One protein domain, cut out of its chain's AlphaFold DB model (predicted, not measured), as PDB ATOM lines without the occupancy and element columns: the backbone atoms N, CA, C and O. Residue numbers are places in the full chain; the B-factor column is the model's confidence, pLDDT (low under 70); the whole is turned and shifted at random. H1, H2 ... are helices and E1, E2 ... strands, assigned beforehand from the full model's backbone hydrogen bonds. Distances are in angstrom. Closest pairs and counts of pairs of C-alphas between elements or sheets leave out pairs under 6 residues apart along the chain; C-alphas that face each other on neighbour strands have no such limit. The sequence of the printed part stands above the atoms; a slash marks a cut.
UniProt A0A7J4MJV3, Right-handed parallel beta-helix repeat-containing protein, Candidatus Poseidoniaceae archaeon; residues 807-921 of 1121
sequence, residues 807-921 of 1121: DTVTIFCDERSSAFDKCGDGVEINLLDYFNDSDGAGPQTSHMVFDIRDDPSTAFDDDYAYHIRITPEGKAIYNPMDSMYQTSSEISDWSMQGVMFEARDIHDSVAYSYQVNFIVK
ATOM      1  N   ASP A 807     -13.054  45.396  19.507       79.94
ATOM      2  CA  ASP A 807     -12.071  44.560  20.205       79.94
ATOM      3  C   ASP A 807     -11.335  45.335  21.312       79.94
ATOM      4  O   ASP A 807     -10.892  44.759  22.307       79.94
ATOM      5  N   THR A 808     -11.221  46.659  21.162       83.44
ATOM      6  CA  THR A 808     -10.600  47.553  22.141       83.44
ATOM      7  C   THR A 808     -11.377  48.858  22.298       83.44
ATOM      8  O   THR A 808     -11.618  49.590  21.341       83.44
ATOM      9  N   VAL A 809     -11.688  49.202  23.545       82.31
ATOM     10  CA  VAL A 809     -12.290  50.466  23.969       82.31
ATOM     11  C   VAL A 809     -11.254  51.256  24.762       82.31
ATOM     12  O   VAL A 809     -10.753  50.766  25.771       82.31
ATOM     13  N   THR A 810     -10.928  52.480  24.333       82.81
ATOM     14  CA  THR A 810      -9.979  53.349  25.056       82.81
ATOM     15  C   THR A 810     -10.709  54.441  25.837       82.81
ATOM     16  O   THR A 810     -11.508  55.180  25.268       82.81
ATOM     17  N   ILE A 811     -10.396  54.567  27.127       84.12
ATOM     18  CA  ILE A 811     -10.867  55.627  28.025       84.12
ATOM     19  C   ILE A 811      -9.682  56.551  28.315       84.12
ATOM     20  O   ILE A 811      -8.658  56.107  28.838       84.12
ATOM     21  N   PHE A 812      -9.808  57.834  27.980       81.12
ATOM     22  CA  PHE A 812      -8.785  58.834  28.277       81.12
ATOM     23  C   PHE A 812      -9.081  59.532  29.607       81.12
ATOM     24  O   PHE A 812     -10.205  59.967  29.854       81.12
ATOM     25  N   CYS A 813      -8.058  59.647  30.446       82.12
ATOM     26  CA  CYS A 813      -8.101  60.325  31.732       82.12
ATOM     27  C   CYS A 813      -7.042  61.434  31.779       82.12
ATOM     28  O   CYS A 813      -5.916  61.252  31.320       82.12
ATOM     29  N   ASP A 814      -7.368  62.564  32.395       77.50
ATOM     30  CA  ASP A 814      -6.399  63.628  32.670       77.50
ATOM     31  C   ASP A 814      -5.454  63.196  33.812       77.50
ATOM     32  O   ASP A 814      -5.902  62.875  34.921       77.50
ATOM     33  N   GLU A 815      -4.141  63.153  33.551       75.69
ATOM     34  CA  GLU A 815      -3.141  62.740  34.552       75.69
ATOM     35  C   GLU A 815      -2.931  63.779  35.658       75.69
ATOM     36  O   GLU A 815      -2.586  63.422  36.787       75.69
ATOM     37  N   ARG A 816      -3.129  65.067  35.350       71.50
ATOM     38  CA  ARG A 816      -2.826  66.184  36.259       71.50
ATOM     39  C   ARG A 816      -4.061  66.741  36.958       71.50
ATOM     40  O   ARG A 816      -3.923  67.429  37.973       71.50
ATOM     41  N   SER A 817      -5.258  66.420  36.479       69.38
ATOM     42  CA  SER A 817      -6.501  66.761  37.164       69.38
ATOM     43  C   SER A 817      -6.750  65.895  38.402       69.38
ATOM     44  O   SER A 817      -6.647  64.668  38.397       69.38
ATOM     45  N   SER A 818      -7.161  66.564  39.480       65.62
ATOM     46  CA  SER A 818      -7.684  65.942  40.708       65.62
ATOM     47  C   SER A 818      -9.219  65.942  40.763       65.62
ATOM     48  O   SER A 818      -9.803  65.748  41.831       65.62
ATOM     49  N   ALA A 819      -9.880  66.189  39.629       70.38
ATOM     50  CA  ALA A 819     -11.331  66.146  39.526       70.38
ATOM     51  C   ALA A 819     -11.864  64.705  39.652       70.38
ATOM     52  O   ALA A 819     -11.184  63.737  39.308       70.38
ATOM     53  N   PHE A 820     -13.088  64.557  40.162       66.31
ATOM     54  CA  PHE A 820     -13.719  63.241  40.346       66.31
ATOM     55  C   PHE A 820     -14.143  62.612  39.006       66.31
ATOM     56  O   PHE A 820     -14.166  61.398  38.855       66.31
ATOM     57  N   ASP A 821     -14.423  63.464  38.028       71.75
ATOM     58  CA  ASP A 821     -14.821  63.205  36.649       71.75
ATOM     59  C   ASP A 821     -13.634  63.268  35.667       71.75
ATOM     60  O   ASP A 821     -13.824  63.438  34.466       71.75
ATOM     61  N   LYS A 822     -12.390  63.090  36.141       77.44
ATOM     62  CA  LYS A 822     -11.170  63.195  35.310       77.44
ATOM     63  C   LYS A 822     -11.042  62.169  34.169       77.44
ATOM     64  O   LYS A 822     -10.124  62.292  33.367       77.44
ATOM     65  N   CYS A 823     -11.928  61.171  34.117       78.19
ATOM     66  CA  CYS A 823     -12.065  60.174  33.044       78.19
ATOM     67  C   CYS A 823     -13.433  60.265  32.328       78.19
ATOM     68  O   CYS A 823     -13.842  59.328  31.641       78.19
ATOM     69  N   GLY A 824     -14.188  61.346  32.555       76.50
ATOM     70  CA  GLY A 824     -15.581  61.480  32.129       76.50
ATOM     71  C   GLY A 824     -16.508  60.422  32.740       76.50
ATOM     72  O   GLY A 824     -16.282  59.913  33.843       76.50
ATOM     73  N   ASP A 825     -17.555  60.073  31.993       76.31
ATOM     74  CA  ASP A 825     -18.564  59.081  32.388       76.31
ATOM     75  C   ASP A 825     -18.110  57.616  32.188       76.31
ATOM     76  O   ASP A 825     -18.848  56.691  32.537       76.31
ATOM     77  N   GLY A 826     -16.887  57.377  31.694       80.69
ATOM     78  CA  GLY A 826     -16.393  56.045  31.335       80.69
ATOM     79  C   GLY A 826     -16.940  55.587  29.981       80.69
ATOM     80  O   GLY A 826     -16.979  56.367  29.032       80.69
ATOM     81  N   VAL A 827     -17.357  54.321  29.878       84.69
ATOM     82  CA  VAL A 827     -17.950  53.755  28.658       84.69
ATOM     83  C   VAL A 827     -19.129  52.822  28.945       84.69
ATOM     84  O   VAL A 827     -19.198  52.158  29.980       84.69
ATOM     85  N   GLU A 828     -20.061  52.764  27.995       89.06
ATOM     86  CA  GLU A 828     -21.252  51.917  28.003       89.06
ATOM     87  C   GLU A 828     -21.323  51.113  26.696       89.06
ATOM     88  O   GLU A 828     -21.200  51.679  25.611       89.06
ATOM     89  N   ILE A 829     -21.560  49.805  26.803       88.31
ATOM     90  CA  ILE A 829     -21.853  48.898  25.688       88.31
ATOM     91  C   ILE A 829     -23.263  48.342  25.898       88.31
ATOM     92  O   ILE A 829     -23.563  47.743  26.930       88.31
ATOM     93  N   ASN A 830     -24.147  48.523  24.922       89.38
ATOM     94  CA  ASN A 830     -25.488  47.947  24.946       89.38
ATOM     95  C   ASN A 830     -25.459  46.539  24.330       89.38
ATOM     96  O   ASN A 830     -25.341  46.395  23.119       89.38
ATOM     97  N   LEU A 831     -25.555  45.494  25.155       88.56
ATOM     98  CA  LEU A 831     -25.411  44.103  24.707       88.56
ATOM     99  C   LEU A 831     -26.569  43.666  23.794       88.56
ATOM    100  O   LEU A 831     -26.369  42.836  22.915       88.56
ATOM    101  N   LEU A 832     -27.755  44.267  23.939       87.69
ATOM    102  CA  LEU A 832     -28.929  43.982  23.099       87.69
ATOM    103  C   LEU A 832     -28.826  44.511  21.659       87.69
ATOM    104  O   LEU A 832     -29.667  44.154  20.834       87.69
ATOM    105  N   ASP A 833     -27.815  45.329  21.344       87.25
ATOM    106  CA  ASP A 833     -27.515  45.709  19.955       87.25
ATOM    107  C   ASP A 833     -26.766  44.585  19.208       87.25
ATOM    108  O   ASP A 833     -26.780  44.550  17.978       87.25
ATOM    109  N   TYR A 834     -26.158  43.645  19.944       88.25
ATOM    110  CA  TYR A 834     -25.308  42.576  19.407       88.25
ATOM    111  C   TYR A 834     -25.871  41.177  19.657       88.25
ATOM    112  O   TYR A 834     -25.700  40.291  18.826       88.25
ATOM    113  N   PHE A 835     -26.563  40.958  20.775       87.38
ATOM    114  CA  PHE A 835     -27.197  39.684  21.087       87.38
ATOM    115  C   PHE A 835     -28.696  39.714  20.799       87.38
ATOM    116  O   PHE A 835     -29.436  40.558  21.315       87.38
ATOM    117  N   ASN A 836     -29.156  38.744  20.013       84.00
ATOM    118  CA  ASN A 836     -30.561  38.590  19.668       84.00
ATOM    119  C   ASN A 836     -30.998  37.121  19.710       84.00
ATOM    120  O   ASN A 836     -30.394  36.251  19.084       84.00
ATOM    121  N   ASP A 837     -32.101  36.876  20.405       83.25
ATOM    122  CA  ASP A 837     -32.854  35.630  20.359       83.25
ATOM    123  C   ASP A 837     -34.084  35.896  19.481       83.25
ATOM    124  O   ASP A 837     -34.850  36.832  19.714       83.25
ATOM    125  N   SER A 838     -34.203  35.135  18.394       78.69
ATOM    126  CA  SER A 838     -35.185  35.410  17.344       78.69
ATOM    127  C   SER A 838     -36.579  34.837  17.616       78.69
ATOM    128  O   SER A 838     -37.532  35.288  16.975       78.69
ATOM    129  N   ASP A 839     -36.710  33.887  18.551       77.19
ATOM    130  CA  ASP A 839     -38.000  33.301  18.948       77.19
ATOM    131  C   ASP A 839     -38.440  33.676  20.383       77.19
ATOM    132  O   ASP A 839     -39.611  33.486  20.747       77.19
ATOM    133  N   GLY A 840     -37.566  34.364  21.128       72.56
ATOM    134  CA  GLY A 840     -37.821  34.979  22.429       72.56
ATOM    135  C   GLY A 840     -39.151  35.749  22.556       72.56
ATOM    136  O   GLY A 840     -39.516  36.628  21.767       72.56
ATOM    137  N   ALA A 841     -39.902  35.452  23.624       69.44
ATOM    138  CA  ALA A 841     -41.258  35.961  23.836       69.44
ATOM    139  C   ALA A 841     -41.338  37.049  24.926       69.44
ATOM    140  O   ALA A 841     -41.330  36.763  26.124       69.44
ATOM    141  N   GLY A 842     -41.512  38.313  24.523       75.25
ATOM    142  CA  GLY A 842     -41.626  39.458  25.439       75.25
ATOM    143  C   GLY A 842     -40.901  40.702  24.915       75.25
ATOM    144  O   GLY A 842     -40.583  40.750  23.726       75.25
ATOM    145  N   PRO A 843     -40.639  41.721  25.756       75.81
ATOM    146  CA  PRO A 843     -39.615  42.721  25.451       75.81
ATOM    147  C   PRO A 843     -38.226  42.061  25.393       75.81
ATOM    148  O   PRO A 843     -37.952  41.134  26.149       75.81
ATOM    149  N   GLN A 844     -37.341  42.560  24.526       73.69
ATOM    150  CA  GLN A 844     -36.035  41.942  24.235       73.69
ATOM    151  C   GLN A 844     -35.147  41.765  25.485       73.69
ATOM    152  O   GLN A 844     -34.475  40.751  25.639       73.69
ATOM    153  N   THR A 845     -35.256  42.684  26.453       77.88
ATOM    154  CA  THR A 845     -34.602  42.627  27.779       77.88
ATOM    155  C   THR A 845     -35.009  41.422  28.644       77.88
ATOM    156  O   THR A 845     -34.516  41.285  29.758       77.88
ATOM    157  N   SER A 846     -35.971  40.598  28.211       78.50
ATOM    158  CA  SER A 846     -36.394  39.375  28.907       78.50
ATOM    159  C   SER A 846     -36.286  38.106  28.060       78.50
ATOM    160  O   SER A 846     -36.781  37.070  28.494       78.50
ATOM    161  N   HIS A 847     -35.711  38.176  26.854       83.44
ATOM    162  CA  HIS A 847     -35.473  36.987  26.021       83.44
ATOM    163  C   HIS A 847     -34.294  36.167  26.547       83.44
ATOM    164  O   HIS A 847     -34.351  34.944  26.586       83.44
ATOM    165  N   MET A 848     -33.265  36.862  27.030       85.38
ATOM    166  CA  MET A 848     -32.008  36.280  27.479       85.38
ATOM    167  C   MET A 848     -31.521  36.902  28.787       85.38
ATOM    168  O   MET A 848     -31.871  38.036  29.124       85.38
ATOM    169  N   VAL A 849     -30.688  36.157  29.510       85.88
ATOM    170  CA  VAL A 849     -29.918  36.650  30.660       85.88
ATOM    171  C   VAL A 849     -28.461  36.811  30.236       85.88
ATOM    172  O   VAL A 849     -27.922  35.930  29.567       85.88
ATOM    173  N   PHE A 850     -27.848  37.929  30.631       88.25
ATOM    174  CA  PHE A 850     -26.438  38.227  30.387       88.25
ATOM    175  C   PHE A 850     -25.592  38.001  31.637       88.25
ATOM    176  O   PHE A 850     -26.000  38.402  32.730       88.25
ATOM    177  N   ASP A 851     -24.400  37.444  31.449       87.19
ATOM    178  CA  ASP A 851     -23.359  37.339  32.475       87.19
ATOM    179  C   ASP A 851     -21.969  37.578  31.856       87.19
ATOM    180  O   ASP A 851     -21.828  37.629  30.629       87.19
ATOM    181  N   ILE A 852     -20.935  37.731  32.685       87.94
ATOM    182  CA  ILE A 852     -19.540  37.722  32.220       87.94
ATOM    183  C   ILE A 852     -19.019  36.289  32.286       87.94
ATOM    184  O   ILE A 852     -19.174  35.595  33.289       87.94
ATOM    185  N   ARG A 853     -18.429  35.825  31.186       83.38
ATOM    186  CA  ARG A 853     -17.943  34.455  31.052       83.38
ATOM    187  C   ARG A 853     -16.535  34.325  31.640       83.38
ATOM    188  O   ARG A 853     -15.575  34.746  31.002       83.38
ATOM    189  N   ASP A 854     -16.430  33.638  32.773       73.75
ATOM    190  CA  ASP A 854     -15.166  33.087  33.285       73.75
ATOM    191  C   ASP A 854     -14.665  31.928  32.386       73.75
ATOM    192  O   ASP A 854     -15.467  31.171  31.823       73.75
ATOM    193  N   ASP A 855     -13.347  31.782  32.215       65.44
ATOM    194  CA  ASP A 855     -12.755  30.751  31.351       65.44
ATOM    195  C   ASP A 855     -12.684  29.389  32.074       65.44
ATOM    196  O   ASP A 855     -11.805  29.177  32.920       65.44
ATOM    197  N   PRO A 856     -13.510  28.392  31.685       61.12
ATOM    198  CA  PRO A 856     -13.531  27.081  32.333       61.12
ATOM    199  C   PRO A 856     -12.255  26.253  32.098       61.12
ATOM    200  O   PRO A 856     -12.146  25.141  32.623       61.12
ATOM    201  N   SER A 857     -11.307  26.739  31.287       61.44
ATOM    202  CA  SER A 857      -9.989  26.128  31.105       61.44
ATOM    203  C   SER A 857      -9.021  26.421  32.264       61.44
ATOM    204  O   SER A 857      -8.037  25.691  32.436       61.44
ATOM    205  N   THR A 858      -9.311  27.432  33.093       58.12
ATOM    206  CA  THR A 858      -8.495  27.811  34.254       58.12
ATOM    207  C   THR A 858      -9.245  27.616  35.583       58.12
ATOM    208  O   THR A 858     -10.367  27.121  35.627       58.12
ATOM    209  N   ALA A 859      -8.570  27.895  36.701       58.53
ATOM    210  CA  ALA A 859      -9.139  27.813  38.051       58.53
ATOM    211  C   ALA A 859      -8.936  29.117  38.848       58.53
ATOM    212  O   ALA A 859      -8.960  29.097  40.081       58.53
ATOM    213  N   PHE A 860      -8.661  30.217  38.142       61.28
ATOM    214  CA  PHE A 860      -8.485  31.556  38.693       61.28
ATOM    215  C   PHE A 860      -9.506  32.477  38.026       61.28
ATOM    216  O   PHE A 860      -9.418  32.685  36.822       61.28
ATOM    217  N   ASP A 861     -10.432  32.996  38.826       72.12
ATOM    218  CA  ASP A 861     -11.395  34.029  38.436       72.12
ATOM    219  C   ASP A 861     -10.643  35.357  38.206       72.12
ATOM    220  O   ASP A 861      -9.695  35.664  38.944       72.12
ATOM    221  N   ASP A 862     -11.022  36.112  37.174       73.12
ATOM    222  CA  ASP A 862     -10.451  37.429  36.859       73.12
ATOM    223  C   ASP A 862     -11.132  38.588  37.614       73.12
ATOM    224  O   ASP A 862     -10.652  39.726  37.564       73.12
ATOM    225  N   ASP A 863     -12.203  38.291  38.362       80.81
ATOM    226  CA  ASP A 863     -13.011  39.224  39.152       80.81
ATOM    227  C   ASP A 863     -13.651  40.371  38.314       80.81
ATOM    228  O   ASP A 863     -14.234  41.306  38.879       80.81
ATOM    229  N   TYR A 864     -13.631  40.335  36.968       86.19
ATOM    230  CA  TYR A 864     -14.126  41.440  36.124       86.19
ATOM    231  C   TYR A 864     -15.629  41.725  36.301       86.19
ATOM    232  O   TYR A 864     -16.067  42.877  36.189       86.19
ATOM    233  N   ALA A 865     -16.415  40.713  36.684       81.31
ATOM    234  CA  ALA A 865     -17.833  40.844  37.035       81.31
ATOM    235  C   ALA A 865     -18.108  41.789  38.227       81.31
ATOM    236  O   ALA A 865     -19.225  42.291  38.369       81.31
ATOM    237  N   TYR A 866     -17.111  42.085  39.072       83.06
ATOM    238  CA  TYR A 866     -17.246  43.066  40.157       83.06
ATOM    239  C   TYR A 866     -17.049  44.520  39.703       83.06
ATOM    240  O   TYR A 866     -17.447  45.444  40.420       83.06
ATOM    241  N   HIS A 867     -16.451  44.731  38.528       85.69
ATOM    242  CA  HIS A 867     -16.030  46.044  38.034       85.69
ATOM    243  C   HIS A 867     -16.871  46.558  36.860       85.69
ATOM    244  O   HIS A 867     -16.981  47.773  36.674       85.69
ATOM    245  N   ILE A 868     -17.513  45.656  36.115       87.19
ATOM    246  CA  ILE A 868     -18.449  45.975  35.033       87.19
ATOM    247  C   ILE A 868     -19.883  45.794  35.538       87.19
ATOM    248  O   ILE A 868     -20.272  44.722  35.993       87.19
ATOM    249  N   ARG A 869     -20.709  46.839  35.426       88.62
ATOM    250  CA  ARG A 869     -22.119  46.787  35.840       88.62
ATOM    251  C   ARG A 869     -23.017  46.521  34.637       88.62
ATOM    252  O   ARG A 869     -23.185  47.412  33.810       88.62
ATOM    253  N   ILE A 870     -23.655  45.350  34.590       87.00
ATOM    254  CA  ILE A 870     -24.734  45.059  33.633       87.00
ATOM    255  C   ILE A 870     -26.076  45.543  34.215       87.00
ATOM    256  O   ILE A 870     -26.438  45.183  35.338       87.00
ATOM    257  N   THR A 871     -26.811  46.390  33.490       85.69
ATOM    258  CA  THR A 871     -28.142  46.868  33.911       85.69
ATOM    259  C   THR A 871     -29.263  45.917  33.460       85.69
ATOM    260  O   THR A 871     -29.083  45.177  32.490       85.69
ATOM    261  N   PRO A 872     -30.456  45.941  34.097       79.31
ATOM    262  CA  PRO A 872     -31.618  45.148  33.666       79.31
ATOM    263  C   PRO A 872     -32.101  45.437  32.234       79.31
ATOM    264  O   PRO A 872     -32.891  44.678  31.680       79.31
ATOM    265  N   GLU A 873     -31.649  46.543  31.644       80.44
ATOM    266  CA  GLU A 873     -31.902  46.941  30.261       80.44
ATOM    267  C   GLU A 873     -30.847  46.400  29.275       80.44
ATOM    268  O   GLU A 873     -30.881  46.775  28.109       80.44
ATOM    269  N   GLY A 874     -29.923  45.537  29.717       80.88
ATOM    270  CA  GLY A 874     -28.929  44.876  28.860       80.88
ATOM    271  C   GLY A 874     -27.661  45.690  28.582       80.88
ATOM    272  O   GLY A 874     -26.957  45.407  27.618       80.88
ATOM    273  N   LYS A 875     -27.352  46.708  29.394       89.94
ATOM    274  CA  LYS A 875     -26.193  47.595  29.187       89.94
ATOM    275  C   LYS A 875     -25.045  47.271  30.132       89.94
ATOM    276  O   LYS A 875     -25.229  47.353  31.341       89.94
ATOM    277  N   ALA A 876     -23.869  46.957  29.595       89.38
ATOM    278  CA  ALA A 876     -22.625  46.809  30.341       89.38
ATOM    279  C   ALA A 876     -21.911  48.167  30.445       89.38
ATOM    280  O   ALA A 876     -21.565  48.770  29.432       89.38
ATOM    281  N   ILE A 877     -21.697  48.661  31.665       89.56
ATOM    282  CA  ILE A 877     -21.064  49.960  31.932       89.56
ATOM    283  C   ILE A 877     -19.751  49.745  32.684       89.56
ATOM    284  O   ILE A 877     -19.740  49.074  33.722       89.56
ATOM    285  N   TYR A 878     -18.677  50.371  32.201       90.31
ATOM    286  CA  TYR A 878     -17.386  50.439  32.878       90.31
ATOM    287  C   TYR A 878     -16.913  51.891  33.026       90.31
ATOM    288  O   TYR A 878     -16.653  52.580  32.041       90.31
ATOM    289  N   ASN A 879     -16.761  52.349  34.270       87.62
ATOM    290  CA  ASN A 879     -16.103  53.615  34.590       87.62
ATOM    291  C   ASN A 879     -14.977  53.351  35.613       87.62
ATOM    292  O   ASN A 879     -15.272  52.909  36.727       87.62
ATOM    293  N   PRO A 880     -13.702  53.642  35.287       86.31
ATOM    294  CA  PRO A 880     -12.585  53.480  36.219       86.31
ATOM    295  C   PRO A 880     -12.763  54.224  37.553       86.31
ATOM    296  O   PRO A 880     -12.300  53.748  38.591       86.31
ATOM    297  N   MET A 881     -13.473  55.356  37.564       84.50
ATOM    298  CA  MET A 881     -13.717  56.150  38.773       84.50
ATOM    299  C   MET A 881     -14.776  55.530  39.707       84.50
ATOM    300  O   MET A 881     -14.757  55.821  40.904       84.50
ATOM    301  N   ASP A 882     -15.651  54.641  39.209       81.00
ATOM    302  CA  ASP A 882     -16.666  53.953  40.030       81.00
ATOM    303  C   ASP A 882     -16.028  52.898  40.963       81.00
ATOM    304  O   ASP A 882     -16.500  52.703  42.087       81.00
ATOM    305  N   SER A 883     -14.946  52.226  40.532       75.38
ATOM    306  CA  SER A 883     -14.295  51.160  41.321       75.38
ATOM    307  C   SER A 883     -12.758  51.137  41.277       75.38
ATOM    308  O   SER A 883     -12.144  51.096  42.343       75.38
ATOM    309  N   MET A 884     -12.116  51.208  40.105       81.69
ATOM    310  CA  MET A 884     -10.654  51.040  39.970       81.69
ATOM    311  C   MET A 884      -9.814  52.147  40.626       81.69
ATOM    312  O   MET A 884      -8.769  51.864  41.206       81.69
ATOM    313  N   TYR A 885     -10.300  53.389  40.675       76.06
ATOM    314  CA  TYR A 885      -9.641  54.464  41.437       76.06
ATOM    315  C   TYR A 885      -9.479  54.142  42.944       76.06
ATOM    316  O   TYR A 885      -8.650  54.736  43.633       76.06
ATOM    317  N   GLN A 886     -10.257  53.194  43.483       75.00
ATOM    318  CA  GLN A 886     -10.140  52.745  44.874       75.00
ATOM    319  C   GLN A 886      -9.094  51.628  45.063       75.00
ATOM    320  O   GLN A 886      -8.757  51.319  46.208       75.00
ATOM    321  N   THR A 887      -8.589  51.022  43.979       73.62
ATOM    322  CA  THR A 887      -7.651  49.882  44.005       73.62
ATOM    323  C   THR A 887      -6.209  50.288  43.677       73.62
ATOM    324  O   THR A 887      -5.296  49.818  44.358       73.62
ATOM    325  N   SER A 888      -5.993  51.203  42.721       77.00
ATOM    326  CA  SER A 888      -4.682  51.803  42.405       77.00
ATOM    327  C   SER A 888      -4.803  53.304  42.116       77.00
ATOM    328  O   SER A 888      -5.822  53.760  41.598       77.00
ATOM    329  N   SER A 889      -3.758  54.079  42.426       73.50
ATOM    330  CA  SER A 889      -3.634  55.486  42.008       73.50
ATOM    331  C   SER A 889      -3.120  55.648  40.577       73.50
ATOM    332  O   SER A 889      -3.300  56.718  39.994       73.50
ATOM    333  N   GLU A 890      -2.486  54.611  40.028       79.44
ATOM    334  CA  GLU A 890      -1.847  54.641  38.716       79.44
ATOM    335  C   GLU A 890      -2.866  54.307  37.623       79.44
ATOM    336  O   GLU A 890      -3.470  53.235  37.620       79.44
ATOM    337  N   ILE A 891      -3.053  55.227  36.673       80.25
ATOM    338  CA  ILE A 891      -4.084  55.124  35.625       80.25
ATOM    339  C   ILE A 891      -3.845  53.912  34.704       80.25
ATOM    340  O   ILE A 891      -4.800  53.319  34.204       80.25
ATOM    341  N   SER A 892      -2.583  53.500  34.523       77.31
ATOM    342  CA  SER A 892      -2.204  52.308  33.748       77.31
ATOM    343  C   SER A 892      -2.827  51.014  34.271       77.31
ATOM    344  O   SER A 892      -3.119  50.114  33.484       77.31
ATOM    345  N   ASP A 893      -3.050  50.926  35.584       79.50
ATOM    346  CA  ASP A 893      -3.517  49.710  36.254       79.50
ATOM    347  C   ASP A 893      -5.034  49.509  36.102       79.50
ATOM    348  O   ASP A 893      -5.563  48.466  36.471       79.50
ATOM    349  N   TRP A 894      -5.754  50.501  35.566       88.12
ATOM    350  CA  TRP A 894      -7.218  50.487  35.450       88.12
ATOM    351  C   TRP A 894      -7.721  49.824  34.157       88.12
ATOM    352  O   TRP A 894      -8.897  49.949  33.812       88.12
ATOM    353  N   SER A 895      -6.845  49.143  33.415       87.56
ATOM    354  CA  SER A 895      -7.201  48.452  32.171       87.56
ATOM    355  C   SER A 895      -7.616  46.996  32.428       87.56
ATOM    356  O   SER A 895      -6.964  46.295  33.197       87.56
ATOM    357  N   MET A 896      -8.655  46.515  31.742       87.12
ATOM    358  CA  MET A 896      -9.115  45.114  31.772       87.12
ATOM    359  C   MET A 896      -8.981  44.503  30.374       87.12
ATOM    360  O   MET A 896      -9.235  45.187  29.381       87.12
ATOM    361  N   GLN A 897      -8.574  43.237  30.270       85.75
ATOM    362  CA  GLN A 897      -8.283  42.587  28.987       85.75
ATOM    363  C   GLN A 897      -9.093  41.303  28.819       85.75
ATOM    364  O   GLN A 897      -9.256  40.552  29.769       85.75
ATOM    365  N   GLY A 898      -9.552  41.016  27.601       82.25
ATOM    366  CA  GLY A 898     -10.143  39.713  27.278       82.25
ATOM    367  C   GLY A 898     -11.586  39.474  27.750       82.25
ATOM    368  O   GLY A 898     -12.034  38.328  27.694       82.25
ATOM    369  N   VAL A 899     -12.323  40.509  28.178       86.88
ATOM    370  CA  VAL A 899     -13.684  40.378  28.736       86.88
ATOM    371  C   VAL A 899     -14.638  39.774  27.700       86.88
ATOM    372  O   VAL A 899     -14.729  40.279  26.582       86.88
ATOM    373  N   MET A 900     -15.379  38.728  28.075       86.06
ATOM    374  CA  MET A 900     -16.373  38.062  27.225       86.06
ATOM    375  C   MET A 900     -17.735  38.006  27.921       86.06
ATOM    376  O   MET A 900     -17.818  37.688  29.104       86.06
ATOM    377  N   PHE A 901     -18.812  38.266  27.181       90.12
ATOM    378  CA  PHE A 901     -20.185  38.188  27.684       90.12
ATOM    379  C   PHE A 901     -20.856  36.880  27.232       90.12
ATOM    380  O   PHE A 901     -20.725  36.482  26.072       90.12
ATOM    381  N   GLU A 902     -21.575  36.215  28.138       88.06
ATOM    382  CA  GLU A 902     -22.477  35.091  27.842       88.06
ATOM    383  C   GLU A 902     -23.921  35.605  27.751       88.06
ATOM    384  O   GLU A 902     -24.351  36.397  28.589       88.06
ATOM    385  N   ALA A 903     -24.677  35.121  26.764       86.19
ATOM    386  CA  ALA A 903     -26.122  35.292  26.660       86.19
ATOM    387  C   ALA A 903     -26.814  33.921  26.631       86.19
ATOM    388  O   ALA A 903     -26.426  33.044  25.858       86.19
ATOM    389  N   ARG A 904     -27.850  33.739  27.457       85.00
ATOM    390  CA  ARG A 904     -28.554  32.457  27.645       85.00
ATOM    391  C   ARG A 904     -30.069  32.623  27.523       85.00
ATOM    392  O   ARG A 904     -30.620  33.509  28.178       85.00
ATOM    393  N   ASP A 905     -30.718  31.777  26.721       82.00
ATOM    394  CA  ASP A 905     -32.179  31.772  26.523       82.00
ATOM    395  C   ASP A 905     -32.948  31.002  27.624       82.00
ATOM    396  O   ASP A 905     -32.395  30.557  28.633       82.00
ATOM    397  N   ILE A 906     -34.261  30.845  27.425       76.88
ATOM    398  CA  ILE A 906     -35.169  30.091  28.309       76.88
ATOM    399  C   ILE A 906     -35.228  28.574  28.027       76.88
ATOM    400  O   ILE A 906     -35.967  27.850  28.705       76.88
ATOM    401  N   HIS A 907     -34.492  28.101  27.023       76.81
ATOM    402  CA  HIS A 907     -34.398  26.717  26.550       76.81
ATOM    403  C   HIS A 907     -32.992  26.102  26.758       76.81
ATOM    404  O   HIS A 907     -32.755  24.967  26.349       76.81
ATOM    405  N   ASP A 908     -32.126  26.812  27.493       68.44
ATOM    406  CA  ASP A 908     -30.724  26.511  27.817       68.44
ATOM    407  C   ASP A 908     -29.737  26.555  26.625       68.44
ATOM    408  O   ASP A 908     -28.590  26.113  26.760       68.44
ATOM    409  N   SER A 909     -30.120  27.158  25.494       74.12
ATOM    410  CA  SER A 909     -29.188  27.498  24.407       74.12
ATOM    411  C   SER A 909     -28.394  28.770  24.746       74.12
ATOM    412  O   SER A 909     -28.885  29.677  25.428       74.12
ATOM    413  N   VAL A 910     -27.143  28.847  24.277       81.50
ATOM    414  CA  VAL A 910     -26.182  29.900  24.658       81.50
ATOM    415  C   VAL A 910     -25.484  30.536  23.459       81.50
ATOM    416  O   VAL A 910     -25.208  29.866  22.466       81.50
ATOM    417  N   ALA A 911     -25.130  31.814  23.601       82.38
ATOM    418  CA  ALA A 911     -24.245  32.555  22.709       82.38
ATOM    419  C   ALA A 911     -23.168  33.307  23.506       82.38
ATOM    420  O   ALA A 911     -23.363  33.650  24.672       82.38
ATOM    421  N   TYR A 912     -22.042  33.594  22.855       86.19
ATOM    422  CA  TYR A 912     -20.881  34.255  23.453       86.19
ATOM    423  C   TYR A 912     -20.428  35.436  22.597       86.19
ATOM    424  O   TYR A 912     -20.456  35.342  21.370       86.19
ATOM    425  N   SER A 913     -19.986  36.526  23.232       87.50
ATOM    426  CA  SER A 913     -19.371  37.647  22.515       87.50
ATOM    427  C   SER A 913     -17.950  37.309  22.073       87.50
ATOM    428  O   SER A 913     -17.318  36.376  22.572       87.50
ATOM    429  N   TYR A 914     -17.386  38.136  21.197       88.06
ATOM    430  CA  TYR A 914     -15.933  38.238  21.091       88.06
ATOM    431  C   TYR A 914     -15.357  38.982  22.303       88.06
ATOM    432  O   TYR A 914     -16.069  39.712  23.000       88.06
ATOM    433  N   GLN A 915     -14.070  38.763  22.568       85.94
ATOM    434  CA  GLN A 915     -13.367  39.414  23.671       85.94
ATOM    435  C   GLN A 915     -13.215  40.919  23.414       85.94
ATOM    436  O   GLN A 915     -12.915  41.323  22.292       85.94
ATOM    437  N   VAL A 916     -13.385  41.734  24.457       87.75
ATOM    438  CA  VAL A 916     -13.151  43.185  24.421       87.75
ATOM    439  C   VAL A 916     -12.166  43.615  25.509       87.75
ATOM    440  O   VAL A 916     -12.224  43.164  26.654       87.75
ATOM    441  N   ASN A 917     -11.244  44.504  25.142       89.25
ATOM    442  CA  ASN A 917     -10.289  45.130  26.050       89.25
ATOM    443  C   ASN A 917     -10.763  46.538  26.431       89.25
ATOM    444  O   ASN A 917     -11.034  47.356  25.555       89.25
ATOM    445  N   PHE A 918     -10.786  46.854  27.722       89.00
ATOM    446  CA  PHE A 918     -10.996  48.210  28.228       89.00
ATOM    447  C   PHE A 918      -9.639  48.797  28.619       89.00
ATOM    448  O   PHE A 918      -9.073  48.425  29.643       89.00
ATOM    449  N   ILE A 919      -9.099  49.694  27.799       86.81
ATOM    450  CA  ILE A 919      -7.775  50.298  27.987       86.81
ATOM    451  C   ILE A 919      -7.932  51.712  28.533       86.81
ATOM    452  O   ILE A 919      -8.623  52.535  27.938       86.81
ATOM    453  N   VAL A 920      -7.257  52.026  29.635       84.69
ATOM    454  CA  VAL A 920      -7.275  53.367  30.229       84.69
ATOM    455  C   VAL A 920      -5.929  54.049  29.993       84.69
ATOM    456  O   VAL A 920      -4.877  53.469  30.257       84.69
ATOM    457  N   LYS A 921      -5.949  55.276  29.460       83.25
ATOM    458  CA  LYS A 921      -4.748  56.062  29.135       83.25
ATOM    459  C   LYS A 921      -4.769  57.425  29.811       83.25
ATOM    460  O   LYS A 921      -5.785  58.113  29.784       83.25
TER     461      LYS A 921
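What this domain is: This is residues 807 to 921 of the 1121 residues of the protein "Right-handed parallel beta-helix repeat-containing protein" of Candidatus Poseidoniaceae archaeon (UniProt A0A7J4MJV3). With little regular structure, this is a loosely formed, elongated roll of short strands: sheet E1-E8-E5 toward one end, sheet E3-E6-E7 toward the other, pair E2-E4 along one side, and loop 855 to 860 sticking out. The 115 printed residues run E1 E2 E3 E4 H1 E5 E6 E7 E8, mostly strand, with 40 in named elements; E1-E8-E5 is mixed, the other sheets antiparallel. It is only just compact, close to loose, with a radius of gyration of the C-alphas of 15.8 A and spans of 51 by 33 by 22 A.

How they stand to each other: Find E1, residues 808 to 814, parallel to E8, residues 916 to 921; N 809 and O 917, 2.8 A apart, are within hydrogen-bond range, as are the pairs below. E8 is antiparallel to E5, residues 896 to 899, with N 918 and O 896 at 2.8 A. E2, residues 827 to 830, is antiparallel to E4, residues 875 to 878, with N 829 and O 876 at 2.8 A. E6, residues 901 to 904, is antiparallel to E3, residues 849 to 852, with N 902 and O 851 at 2.9 A, and forms a hairpin with E7, residues 910 to 912, with N 903 and O 911 at 2.9 A. E5 runs on into E6 at 34 degrees. H1, residues 891 to 894, too short for an O i to N i+4 pair, is on the sheet E1-E8-E5 at a height of 5.2 A; the closest C-alphas of H1 and E8 are Trp 894 and Val 920, 6.0 A.

Where its parts are: Find C-alpha 808 at (-10.600, 47.553, 22.141); E1 runs 19.7 A from there. E8 runs 16.1 A to C-alpha 921 at (-4.748, 56.062, 29.135).

The domain as a whole: The C-alphas farthest apart, of Arg 816 and His 907, are 51.5 A apart. The printed part has no cut; the links E1 to E2, E2 to E3, E3 to E4 and E4 to H1 are long. The pLDDT is under 70 at 11 residues, among them 855 to 860.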